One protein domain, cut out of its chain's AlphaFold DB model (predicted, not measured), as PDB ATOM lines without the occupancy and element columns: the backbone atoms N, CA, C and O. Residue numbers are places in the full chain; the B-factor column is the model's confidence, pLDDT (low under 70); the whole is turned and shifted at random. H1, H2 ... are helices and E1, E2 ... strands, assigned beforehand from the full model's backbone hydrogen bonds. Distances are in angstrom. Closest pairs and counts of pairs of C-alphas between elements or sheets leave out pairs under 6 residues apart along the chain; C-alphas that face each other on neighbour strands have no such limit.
ATOM      1  N   PHE A 128     129.863 130.884 112.117       96.50
ATOM      2  CA  PHE A 128     129.578 132.221 111.622       96.50
ATOM      3  C   PHE A 128     130.831 132.815 110.976       96.50
ATOM      4  O   PHE A 128     131.959 132.470 111.357       96.50
ATOM      5  N   SER A 129     130.637 133.727 110.029       96.38
ATOM      6  CA  SER A 129     131.715 134.556 109.494       96.38
ATOM      7  C   SER A 129     131.300 136.021 109.452       96.38
ATOM      8  O   SER A 129     130.117 136.342 109.336       96.38
ATOM      9  N   LEU A 130     132.283 136.904 109.591       96.25
ATOM     10  CA  LEU A 130     132.102 138.352 109.653       96.25
ATOM     11  C   LEU A 130     133.024 139.029 108.643       96.25
ATOM     12  O   LEU A 130     134.136 138.548 108.414       96.25
ATOM     13  N   ALA A 131     132.618 140.190 108.139       94.94
ATOM     14  CA  ALA A 131     133.521 141.147 107.507       94.94
ATOM     15  C   ALA A 131     133.323 142.539 108.120       94.94
ATOM     16  O   ALA A 131     132.187 142.972 108.313       94.94
ATOM     17  N   TRP A 132     134.416 143.239 108.425       93.94
ATOM     18  CA  TRP A 132     134.392 144.620 108.918       93.94
ATOM     19  C   TRP A 132     135.716 145.326 108.612       93.94
ATOM     20  O   TRP A 132     136.788 144.761 108.814       93.94
ATOM     21  N   GLU A 133     135.657 146.573 108.138       91.06
ATOM     22  CA  GLU A 133     136.838 147.443 107.954       91.06
ATOM     23  C   GLU A 133     137.975 146.809 107.114       91.06
ATOM     24  O   GLU A 133     139.162 147.049 107.330       91.06
ATOM     25  N   GLY A 134     137.603 145.963 106.144       90.75
ATOM     26  CA  GLY A 134     138.525 145.201 105.292       90.75
ATOM     27  C   GLY A 134     139.068 143.905 105.911       90.75
ATOM     28  O   GLY A 134     139.712 143.133 105.207       90.75
ATOM     29  N   ASN A 135     138.792 143.641 107.188       94.56
ATOM     30  CA  ASN A 135     139.079 142.371 107.855       94.56
ATOM     31  C   ASN A 135     137.940 141.369 107.610       94.56
ATOM     32  O   ASN A 135     136.782 141.760 107.434       94.56
ATOM     33  N   ALA A 136     138.251 140.074 107.659       96.00
ATOM     34  CA  ALA A 136     137.271 138.996 107.585       96.00
ATOM     35  C   ALA A 136     137.607 137.873 108.574       96.00
ATOM     36  O   ALA A 136     138.741 137.395 108.607       96.00
ATOM     37  N   TYR A 137     136.626 137.421 109.352       97.12
ATOM     38  CA  TYR A 137     136.779 136.323 110.309       97.12
ATOM     39  C   TYR A 137     135.893 135.139 109.940       97.12
ATOM     40  O   TYR A 137     134.721 135.329 109.623       97.12
ATOM     41  N   ASP A 138     136.423 133.924 110.047       96.56
ATOM     42  CA  ASP A 138     135.666 132.680 109.908       96.56
ATOM     43  C   ASP A 138     135.893 131.779 111.131       96.56
ATOM     44  O   ASP A 138     136.993 131.278 111.374       96.56
ATOM     45  N   SER A 139     134.826 131.541 111.896       96.19
ATOM     46  CA  SER A 139     134.860 130.683 113.089       96.19
ATOM     47  C   SER A 139     134.944 129.183 112.782       96.19
ATOM     48  O   SER A 139     135.337 128.422 113.666       96.19
ATOM     49  N   ALA A 140     134.619 128.738 111.560       94.25
ATOM     50  CA  ALA A 140     134.760 127.334 111.163       94.25
ATOM     51  C   ALA A 140     136.231 126.946 110.939       94.25
ATOM     52  O   ALA A 140     136.619 125.805 111.194       94.25
ATOM     53  N   THR A 141     137.055 127.897 110.490       94.94
ATOM     54  CA  THR A 141     138.516 127.744 110.400       94.94
ATOM     55  C   THR A 141     139.256 128.303 111.619       94.94
ATOM     56  O   THR A 141     140.379 127.877 111.893       94.94
ATOM     57  N   GLY A 142     138.637 129.219 112.372       94.56
ATOM     58  CA  GLY A 142     139.261 129.924 113.492       94.56
ATOM     59  C   GLY A 142     140.308 130.941 113.032       94.56
ATOM     60  O   GLY A 142     141.332 131.099 113.697       94.56
ATOM     61  N   LEU A 143     140.096 131.579 111.877       96.56
ATOM     62  CA  LEU A 143     141.065 132.469 111.230       96.56
ATOM     63  C   LEU A 143     140.505 133.884 111.054       96.56
ATOM     64  O   LEU A 143     139.393 134.067 110.558       96.56
ATOM     65  N   LEU A 144     141.320 134.881 111.401       96.38
ATOM     66  CA  LEU A 144     141.126 136.289 111.061       96.38
ATOM     67  C   LEU A 144     142.050 136.651 109.896       96.38
ATOM     68  O   LEU A 144     143.266 136.610 110.047       96.38
ATOM     69  N   THR A 145     141.488 137.031 108.754       96.56
ATOM     70  CA  THR A 145     142.224 137.714 107.682       96.56
ATOM     71  C   THR A 145     142.160 139.218 107.933       96.56
ATOM     72  O   THR A 145     141.068 139.782 108.003       96.56
ATOM     73  N   CYS A 146     143.311 139.864 108.078       94.31
ATOM     74  CA  CYS A 146     143.431 141.310 108.250       94.31
ATOM     75  C   CYS A 146     143.343 142.047 106.902       94.31
ATOM     76  O   CYS A 146     143.529 141.457 105.837       94.31
ATOM     77  N   SER A 147     143.083 143.357 106.939       92.88
ATOM     78  CA  SER A 147     142.929 144.199 105.738       92.88
ATOM     79  C   SER A 147     144.201 144.379 104.887       92.88
ATOM     80  O   SER A 147     144.121 144.853 103.752       92.88
ATOM     81  N   ASP A 148     145.367 143.962 105.388       92.38
ATOM     82  CA  ASP A 148     146.632 143.849 104.647       92.38
ATOM     83  C   ASP A 148     146.843 142.473 103.979       92.38
ATOM     84  O   ASP A 148     147.758 142.312 103.165       92.38
ATOM     85  N   GLY A 149     145.980 141.497 104.277       91.06
ATOM     86  CA  GLY A 149     146.064 140.118 103.808       91.06
ATOM     87  C   GLY A 149     146.849 139.165 104.717       91.06
ATOM     88  O   GLY A 149     147.011 138.002 104.338       91.06
ATOM     89  N   GLU A 150     147.328 139.594 105.893       95.25
ATOM     90  CA  GLU A 150     147.841 138.654 106.902       95.25
ATOM     91  C   GLU A 150     146.696 137.779 107.451       95.25
ATOM     92  O   GLU A 150     145.536 138.189 107.480       95.25
ATOM     93  N   THR A 151     146.993 136.539 107.856       96.00
ATOM     94  CA  THR A 151     145.998 135.616 108.427       96.00
ATOM     95  C   THR A 151     146.442 135.123 109.801       96.00
ATOM     96  O   THR A 151     147.401 134.358 109.920       96.00
ATOM     97  N   ILE A 152     145.719 135.544 110.835       95.12
ATOM     98  CA  ILE A 152     146.011 135.300 112.248       95.12
ATOM     99  C   ILE A 152     145.084 134.190 112.780       95.12
ATOM    100  O   ILE A 152     143.863 134.284 112.621       95.12
ATOM    101  N   PRO A 153     145.610 133.133 113.429       95.69
ATOM    102  CA  PRO A 153     144.782 132.100 114.042       95.69
ATOM    103  C   PRO A 153     144.173 132.585 115.366       95.69
ATOM    104  O   PRO A 153     144.877 132.745 116.363       95.69
ATOM    105  N   LEU A 154     142.851 132.757 115.381       94.12
ATOM    106  CA  LEU A 154     142.033 133.121 116.543       94.12
ATOM    107  C   LEU A 154     140.879 132.107 116.716       94.12
ATOM    108  O   LEU A 154     139.724 132.417 116.410       94.12
ATOM    109  N   PRO A 155     141.159 130.867 117.165       93.44
ATOM    110  CA  PRO A 155     140.125 129.871 117.432       93.44
ATOM    111  C   PRO A 155     139.325 130.229 118.695       93.44
ATOM    112  O   PRO A 155     139.898 130.531 119.742       93.44
ATOM    113  N   LEU A 156     137.994 130.145 118.619       92.62
ATOM    114  CA  LEU A 156     137.118 130.394 119.768       92.62
ATOM    115  C   LEU A 156     137.136 129.226 120.761       92.62
ATOM    116  O   LEU A 156     137.086 128.056 120.377       92.62
ATOM    117  N   SER A 157     137.102 129.548 122.054       92.94
ATOM    118  CA  SER A 157     136.714 128.588 123.093       92.94
ATOM    119  C   SER A 157     135.235 128.196 122.976       92.94
ATOM    120  O   SER A 157     134.423 128.918 122.395       92.94
ATOM    121  N   GLU A 158     134.851 127.073 123.588       91.38
ATOM    122  CA  GLU A 158     133.451 126.627 123.638       91.38
ATOM    123  C   GLU A 158     132.524 127.670 124.292       91.38
ATOM    124  O   GLU A 158     131.401 127.873 123.831       91.38
ATOM    125  N   GLU A 159     133.011 128.401 125.303       91.81
ATOM    126  CA  GLU A 159     132.251 129.487 125.930       91.81
ATOM    127  C   GLU A 159     132.065 130.679 124.977       91.81
ATOM    128  O   GLU A 159     130.950 131.181 124.843       91.81
ATOM    129  N   GLN A 160     133.114 131.103 124.260       93.38
ATOM    130  CA  GLN A 160     132.980 132.123 123.210       93.38
ATOM    131  C   GLN A 160     132.012 131.657 122.113       93.38
ATOM    132  O   GLN A 160     131.153 132.429 121.699       93.38
ATOM    133  N   ARG A 161     132.073 130.386 121.695       94.12
ATOM    134  CA  ARG A 161     131.150 129.809 120.705       94.12
ATOM    135  C   ARG A 161     129.690 129.875 121.181       94.12
ATOM    136  O   ARG A 161     128.828 130.342 120.441       94.12
ATOM    137  N   GLN A 162     129.417 129.510 122.436       93.62
ATOM    138  CA  GLN A 162     128.080 129.603 123.041       93.62
ATOM    139  C   GLN A 162     127.607 131.057 123.239       93.62
ATOM    140  O   GLN A 162     126.411 131.324 123.094       93.62
ATOM    141  N   ARG A 163     128.511 132.006 123.530       93.69
ATOM    142  CA  ARG A 163     128.203 133.450 123.580       93.69
ATOM    143  C   ARG A 163     127.880 134.009 122.188       93.69
ATOM    144  O   ARG A 163     126.879 134.704 122.041       93.69
ATOM    145  N   ALA A 164     128.659 133.655 121.165       95.38
ATOM    146  CA  ALA A 164     128.397 134.043 119.780       95.38
ATOM    147  C   ALA A 164     127.047 133.498 119.289       95.38
ATOM    148  O   ALA A 164     126.259 134.238 118.704       95.38
ATOM    149  N   TRP A 165     126.726 132.239 119.608       95.25
ATOM    150  CA  TRP A 165     125.403 131.670 119.350       95.25
ATOM    151  C   TRP A 165     124.284 132.423 120.088       95.25
ATOM    152  O   TRP A 165     123.245 132.701 119.493       95.25
ATOM    153  N   ALA A 166     124.482 132.808 121.352       93.56
ATOM    154  CA  ALA A 166     123.496 133.577 122.118       93.56
ATOM    155  C   ALA A 166     123.222 134.983 121.541       93.56
ATOM    156  O   ALA A 166     122.109 135.484 121.696       93.56
ATOM    157  N   LEU A 167     124.200 135.598 120.865       93.69
ATOM    158  CA  LEU A 167     124.028 136.856 120.127       93.69
ATOM    159  C   LEU A 167     123.333 136.627 118.771       93.69
ATOM    160  O   LEU A 167     122.345 137.286 118.458       93.69
ATOM    161  N   LEU A 168     123.823 135.671 117.978       93.94
ATOM    162  CA  LEU A 168     123.387 135.456 116.592       93.94
ATOM    163  C   LEU A 168     122.034 134.738 116.461       93.94
ATOM    164  O   LEU A 168     121.310 134.985 115.501       93.94
ATOM    165  N   SER A 169     121.651 133.885 117.414       91.56
ATOM    166  CA  SER A 169     120.356 133.175 117.378       91.56
ATOM    167  C   SER A 169     119.142 134.065 117.668       91.56
ATOM    168  O   SER A 169     118.014 133.664 117.383       91.56
ATOM    169  N   GLY A 170     119.361 135.269 118.209       86.50
ATOM    170  CA  GLY A 170     118.339 136.306 118.383       86.50
ATOM    171  C   GLY A 170     118.327 137.376 117.284       86.50
ATOM    172  O   GLY A 170     117.542 138.317 117.384       86.50
ATOM    173  N   LEU A 171     119.195 137.271 116.272       90.38
ATOM    174  CA  LEU A 171     119.357 138.276 115.222       90.38
ATOM    175  C   LEU A 171     118.449 137.983 114.015       90.38
ATOM    176  O   LEU A 171     118.501 136.904 113.426       90.38
ATOM    177  N   GLU A 172     117.638 138.962 113.607       89.38
ATOM    178  CA  GLU A 172     116.778 138.850 112.423       89.38
ATOM    179  C   GLU A 172     117.566 139.138 111.132       89.38
ATOM    180  O   GLU A 172     117.842 140.286 110.781       89.38
ATOM    181  N   PHE A 173     117.929 138.081 110.402       85.19
ATOM    182  CA  PHE A 173     118.663 138.188 109.139       85.19
ATOM    183  C   PHE A 173     117.784 138.721 108.001       85.19
ATOM    184  O   PHE A 173     116.935 138.008 107.466       85.19
ATOM    185  N   SER A 174     118.019 139.977 107.614       81.25
ATOM    186  CA  SER A 174     117.349 140.636 106.488       81.25
ATOM    187  C   SER A 174     118.163 140.511 105.197       81.25
ATOM    188  O   SER A 174     119.315 140.939 105.125       81.25
ATOM    189  N   GLU A 175     117.552 139.946 104.153       66.31
ATOM    190  CA  GLU A 175     118.175 139.775 102.838       66.31
ATOM    191  C   GLU A 175     118.134 141.087 102.032       66.31
ATOM    192  O   GLU A 175     117.121 141.426 101.416       66.31
ATOM    193  N   GLY A 176     119.253 141.820 102.020       57.28
ATOM    194  CA  GLY A 176     119.482 142.954 101.118       57.28
ATOM    195  C   GLY A 176     119.968 144.230 101.805       57.28
ATOM    196  O   GLY A 176     119.164 145.070 102.198       57.28
ATOM    197  N   GLY A 177     121.291 144.412 101.848       62.44
ATOM    198  CA  GLY A 177     121.948 145.669 102.216       62.44
ATOM    199  C   GLY A 177     123.146 145.952 101.304       62.44
ATOM    200  O   GLY A 177     123.868 145.027 100.922       62.44
ATOM    201  N   GLU A 178     123.368 147.221 100.958       68.69
ATOM    202  CA  GLU A 178     124.578 147.699 100.265       68.69
ATOM    203  C   GLU A 178     125.593 148.202 101.310       68.69
ATOM    204  O   GLU A 178     125.898 149.388 101.383       68.69
ATOM    205  N   GLY A 179     126.046 147.285 102.171       77.38
ATOM    206  CA  GLY A 179     126.954 147.556 103.288       77.38
ATOM    207  C   GLY A 179     128.362 146.993 103.070       77.38
ATOM    208  O   GLY A 179     128.526 145.958 102.425       77.38
ATOM    209  N   GLU A 180     129.374 147.667 103.620       86.44
ATOM    210  CA  GLU A 180     130.783 147.226 103.593       86.44
ATOM    211  C   GLU A 180     131.111 146.193 104.685       86.44
ATOM    212  O   GLU A 180     132.153 145.539 104.632       86.44
ATOM    213  N   GLN A 181     130.234 146.057 105.679       92.94
ATOM    214  CA  GLN A 181     130.345 145.093 106.768       92.94
ATOM    215  C   GLN A 181     129.338 143.959 106.540       92.94
ATOM    216  O   GLN A 181     128.326 144.152 105.863       92.94
ATOM    217  N   SER A 182     129.577 142.764 107.078       93.50
ATOM    218  CA  SER A 182     128.624 141.654 106.954       93.50
ATOM    219  C   SER A 182     128.680 140.675 108.120       93.50
ATOM    220  O   SER A 182     129.705 140.512 108.785       93.50
ATOM    221  N   ILE A 183     127.546 140.011 108.347       95.00
ATOM    222  CA  ILE A 183     127.391 138.891 109.276       95.00
ATOM    223  C   ILE A 183     126.778 137.737 108.488       95.00
ATOM    224  O   ILE A 183     125.704 137.902 107.899       95.00
ATOM    225  N   SER A 184     127.402 136.563 108.532       94.56
ATOM    226  CA  SER A 184     126.782 135.304 108.120       94.56
ATOM    227  C   SER A 184     126.752 134.300 109.271       94.56
ATOM    228  O   SER A 184     127.673 134.236 110.084       94.56
ATOM    229  N   LEU A 185     125.677 133.521 109.342       95.31
ATOM    230  CA  LEU A 185     125.406 132.498 110.348       95.31
ATOM    231  C   LEU A 185     125.072 131.193 109.629       95.31
ATOM    232  O   LEU A 185     124.197 131.186 108.768       95.31
ATOM    233  N   THR A 186     125.704 130.088 110.018       95.19
ATOM    234  CA  THR A 186     125.313 128.730 109.627       95.19
ATOM    235  C   THR A 186     124.977 127.910 110.869       95.19
ATOM    236  O   THR A 186     125.770 127.843 111.803       95.19
ATOM    237  N   ALA A 187     123.788 127.308 110.893       93.75
ATOM    238  CA  ALA A 187     123.317 126.427 111.962       93.75
ATOM    239  C   ALA A 187     122.141 125.567 111.473       93.75
ATOM    240  O   ALA A 187     121.358 126.004 110.626       93.75
ATOM    241  N   TYR A 188     121.986 124.359 112.020       92.25
ATOM    242  CA  TYR A 188     120.934 123.404 111.640       92.25
ATOM    243  C   TYR A 188     120.873 123.101 110.124       92.25
ATOM    244  O   TYR A 188     119.800 122.847 109.568       92.25
ATOM    245  N   GLY A 189     122.016 123.145 109.435       91.06
ATOM    246  CA  GLY A 189     122.119 122.980 107.981       91.06
ATOM    247  C   GLY A 189     121.562 124.143 107.146       91.06
ATOM    248  O   GLY A 189     121.397 123.986 105.935       91.06
ATOM    249  N   GLN A 190     121.266 125.295 107.757       91.88
ATOM    250  CA  GLN A 190     120.844 126.519 107.070       91.88
ATOM    251  C   GLN A 190     121.901 127.615 107.222       91.88
ATOM    252  O   GLN A 190     122.472 127.772 108.298       91.88
ATOM    253  N   THR A 191     122.112 128.409 106.169       93.06
ATOM    254  CA  THR A 191     122.950 129.616 106.208       93.06
ATOM    255  C   THR A 191     122.087 130.854 105.975       93.06
ATOM    256  O   THR A 191     121.300 130.886 105.029       93.06
ATOM    257  N   ALA A 192     122.253 131.870 106.817       92.81
ATOM    258  CA  ALA A 192     121.669 133.199 106.677       92.81
ATOM    259  C   ALA A 192     122.788 134.251 106.633       92.81
ATOM    260  O   ALA A 192     123.859 134.042 107.200       92.81
ATOM    261  N   SER A 193     122.562 135.377 105.953       92.50
ATOM    262  CA  SER A 193     123.558 136.447 105.836       92.50
ATOM    263  C   SER A 193     122.892 137.810 105.691       92.50
ATOM    264  O   SER A 193     121.831 137.921 105.080       92.50
ATOM    265  N   MET A 194     123.539 138.842 106.226       93.19
ATOM    266  CA  MET A 194     123.183 140.251 106.054       93.19
ATOM    267  C   MET A 194     124.440 141.081 105.770       93.19
ATOM    268  O   MET A 194     125.537 140.700 106.183       93.19
ATOM    269  N   ASN A 195     124.263 142.227 105.116       92.81
ATOM    270  CA  ASN A 195     125.287 143.266 105.010       92.81
ATOM    271  C   ASN A 195     124.846 144.468 105.849       92.81
ATOM    272  O   ASN A 195     123.655 144.779 105.881       92.81
ATOM    273  N   LEU A 196     125.800 145.144 106.481       89.50
ATOM    274  CA  LEU A 196     125.595 146.275 107.379       89.50
ATOM    275  C   LEU A 196     126.414 147.482 106.915       89.50
ATOM    276  O   LEU A 196     127.551 147.357 106.449       89.50
ATOM    277  N   SER A 197     125.818 148.661 107.046       87.12
ATOM    278  CA  SER A 197     126.474 149.941 106.780       87.12
ATOM    279  C   SER A 197     127.028 150.505 108.084       87.12
ATOM    280  O   SER A 197     126.318 150.525 109.082       87.12
ATOM    281  N   GLN A 198     128.252 151.040 108.077       80.56
ATOM    282  CA  GLN A 198     128.877 151.608 109.285       80.56
ATOM    283  C   GLN A 198     128.085 152.794 109.885       80.56
ATOM    284  O   GLN A 198     128.236 153.110 111.060       80.56
ATOM    285  N   GLU A 199     127.225 153.438 109.088       80.00
ATOM    286  CA  GLU A 199     126.316 154.511 109.513       80.00
ATOM    287  C   GLU A 199     124.966 154.004 110.083       80.00
ATOM    288  O   GLU A 199     124.125 154.818 110.471       80.00
ATOM    289  N   GLU A 200     124.714 152.688 110.124       78.44
ATOM    290  CA  GLU A 200     123.451 152.108 110.606       78.44
ATOM    291  C   GLU A 200     123.489 151.808 112.116       78.44
ATOM    292  O   GLU A 200     123.964 150.766 112.568       78.44
ATOM    293  N   GLU A 201     122.932 152.715 112.922       77.38
ATOM    294  CA  GLU A 201     122.739 152.493 114.358       77.38
ATOM    295  C   GLU A 201     121.560 151.526 114.599       77.38
ATOM    296  O   GLU A 201     120.389 151.917 114.587       77.38
ATOM    297  N   GLY A 202     121.866 150.241 114.802       86.25
ATOM    298  CA  GLY A 202     120.868 149.182 114.980       86.25
ATOM    299  C   GLY A 202     121.387 147.949 115.737       86.25
ATOM    300  O   GLY A 202     122.593 147.800 115.939       86.25
ATOM    301  N   PRO A 203     120.493 147.025 116.148       89.31
ATOM    302  CA  PRO A 203     120.860 145.869 116.974       89.31
ATOM    303  C   PRO A 203     121.847 144.925 116.275       89.31
ATOM    304  O   PRO A 203     122.683 144.316 116.937       89.31
ATOM    305  N   ALA A 204     121.786 144.835 114.944       90.94
ATOM    306  CA  ALA A 204     122.731 144.069 114.142       90.94
ATOM    307  C   ALA A 204     124.160 144.634 114.231       90.94
ATOM    308  O   ALA A 204     125.105 143.871 114.419       90.94
ATOM    309  N   GLN A 205     124.307 145.963 114.193       91.44
ATOM    310  CA  GLN A 205     125.595 146.643 114.342       91.44
ATOM    311  C   GLN A 205     126.165 146.464 115.757       91.44
ATOM    312  O   GLN A 205     127.341 146.143 115.916       91.44
ATOM    313  N   THR A 206     125.322 146.560 116.795       92.62
ATOM    314  CA  THR A 206     125.733 146.255 118.178       92.62
ATOM    315  C   THR A 206     126.183 144.798 118.340       92.62
ATOM    316  O   THR A 206     127.160 144.528 119.034       92.62
ATOM    317  N   ILE A 207     125.503 143.850 117.685       94.00
ATOM    318  CA  ILE A 207     125.891 142.431 117.696       94.00
ATOM    319  C   ILE A 207     127.208 142.208 116.940       94.00
ATOM    320  O   ILE A 207     128.038 141.439 117.420       94.00
ATOM    321  N   LEU A 208     127.447 142.901 115.820       93.94
ATOM    322  CA  LEU A 208     128.735 142.868 115.123       93.94
ATOM    323  C   LEU A 208     129.876 143.363 116.027       93.94
ATOM    324  O   LEU A 208     130.874 142.661 116.169       93.94
ATOM    325  N   GLU A 209     129.715 144.510 116.694       93.56
ATOM    326  CA  GLU A 209     130.715 145.028 117.642       93.56
ATOM    327  C   GLU A 209     131.010 144.053 118.791       93.56
ATOM    328  O   GLU A 209     132.174 143.806 119.106       93.56
ATOM    329  N   GLU A 210     129.979 143.473 119.411       94.62
ATOM    330  CA  GLU A 210     130.159 142.505 120.501       94.62
ATOM    331  C   GLU A 210     130.839 141.215 120.023       94.62
ATOM    332  O   GLU A 210     131.663 140.654 120.746       94.62
ATOM    333  N   LEU A 211     130.569 140.759 118.795       95.38
ATOM    334  CA  LEU A 211     131.278 139.623 118.198       95.38
ATOM    335  C   LEU A 211     132.739 139.965 117.872       95.38
ATOM    336  O   LEU A 211     133.616 139.138 118.117       95.38
ATOM    337  N   ILE A 212     133.030 141.183 117.399       94.44
ATOM    338  CA  ILE A 212     134.408 141.656 117.186       94.44
ATOM    339  C   ILE A 212     135.167 141.688 118.522       94.44
ATOM    340  O   ILE A 212     136.252 141.116 118.599       94.44
ATOM    341  N   ARG A 213     134.576 142.240 119.594       93.81
ATOM    342  CA  ARG A 213     135.149 142.217 120.962       93.81
ATOM    343  C   ARG A 213     135.340 140.797 121.514       93.81
ATOM    344  O   ARG A 213     136.229 140.566 122.330       93.81
ATOM    345  N   LEU A 214     134.514 139.840 121.086       93.88
ATOM    346  CA  LEU A 214     134.588 138.433 121.495       93.88
ATOM    347  C   LEU A 214     135.722 137.658 120.798       93.88
ATOM    348  O   LEU A 214     136.240 136.699 121.378       93.88
TER     349      LEU A 214
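What this domain is: This is residues 128 to 214 of the 220 residues of an uncharacterized protein of Firmicutes bacterium CAG:137_57_8 (UniProt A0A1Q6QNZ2). One twisted sheet of six antiparallel strands forms a wall, and two helices, H1 and H2, lie side by side over one face of it, running opposite ways and across the strands. The helices cover the part of the sheet around E1, E5 and E6, leave the E4 and E3 end uncovered, and the opposite face bears no named helix; the long link after H1 passes round the E6 edge to reach E5. The printed part has 87 residues, with two named helices and six named strands in the order E1 E2 E3 E4 H1 E5 E6 H2; across the sheet the order is E4 E3 E2 E1 E5 E6. The class is mixed, helices and strands. The whole is compact, with a radius of gyration of the C-alphas of 12.4 A, and spans 32 by 30 by 22 A.

How they stand to each other: The sheet begins with E1, residues 128 to 132, and E2, residues 135 to 138, an antiparallel hairpin in which N 130 and O 137 are 2.9 A apart, within hydrogen-bond range. E3, residues 143 to 145, forms a hairpin with E2, with N 145 and O 136 at 2.8 A. E4, residues 151 to 153, is an edge strand and forms a hairpin with E3, with N 152 and O 144 at 2.8 A. E1 to E4 are a meander, each strand the antiparallel neighbour of the one before. H1, residues 158 to 168, is on the sheet and lies over E1; its height over the sheet is 9.2 A, on a local plane only just supported, by 6 C-alphas. It runs across the strands, at 70 degrees to E1 on the local plane. E5, residues 181 to 187, is the antiparallel neighbour of E1 at 178 degrees, with N 184 and O 129 at 2.8 A. E6, residues 190 to 196, is the other edge strand and forms a hairpin with E5, with N 192 and O 185 at 2.8 A. H2, residues 203 to 214, is on the same face of the sheet as H1, at a height over the sheet of 10.0 A. It lies over E1, and only just over E5 and E6, with 3 of its C-alphas falling on each. It runs across the strands, at 83 degrees to E1 on the local plane. H1 and H2 touch, at a shallow tilt of 12 degrees, opposite ways; their closest C-alphas, those of Leu 167 and Ile 207, are 6.4 A apart. In both helices every O i to N i+4 pair is within hydrogen-bond range. E4 and E6, for instance, are apart.

Where its parts are: E1 begins at C-alpha 128, at (129.578, 132.221, 111.622), and is 13.6 A long. E2 measures 10.5 A, E3 6.4 A and E4 6.7 A. H1 begins at C-alpha 158, at (133.451, 126.627, 123.638), and is 15.1 A long. E5 and E6 are the longest strands, at 20.6 A and 20.3 A. H2, the longest helix by residues, is 16.3 A long and ends at C-alpha 214, at (134.588, 138.433, 121.495).

The domain as a whole: The two C-alphas farthest apart are those of Asp 148 and Tyr 188, 33.6 A. From edge to edge of the sheet the strands' lines turn by 55 degrees. The printed part has no cut. The link from H1 to E5, residues 169 to 180, is long. The link from E6 to H2 is short, with 6 residues between them, and the other links are tight. The mean pLDDT of the printed part is 90.9, and residues 175 to 178, in the long link, are under 70.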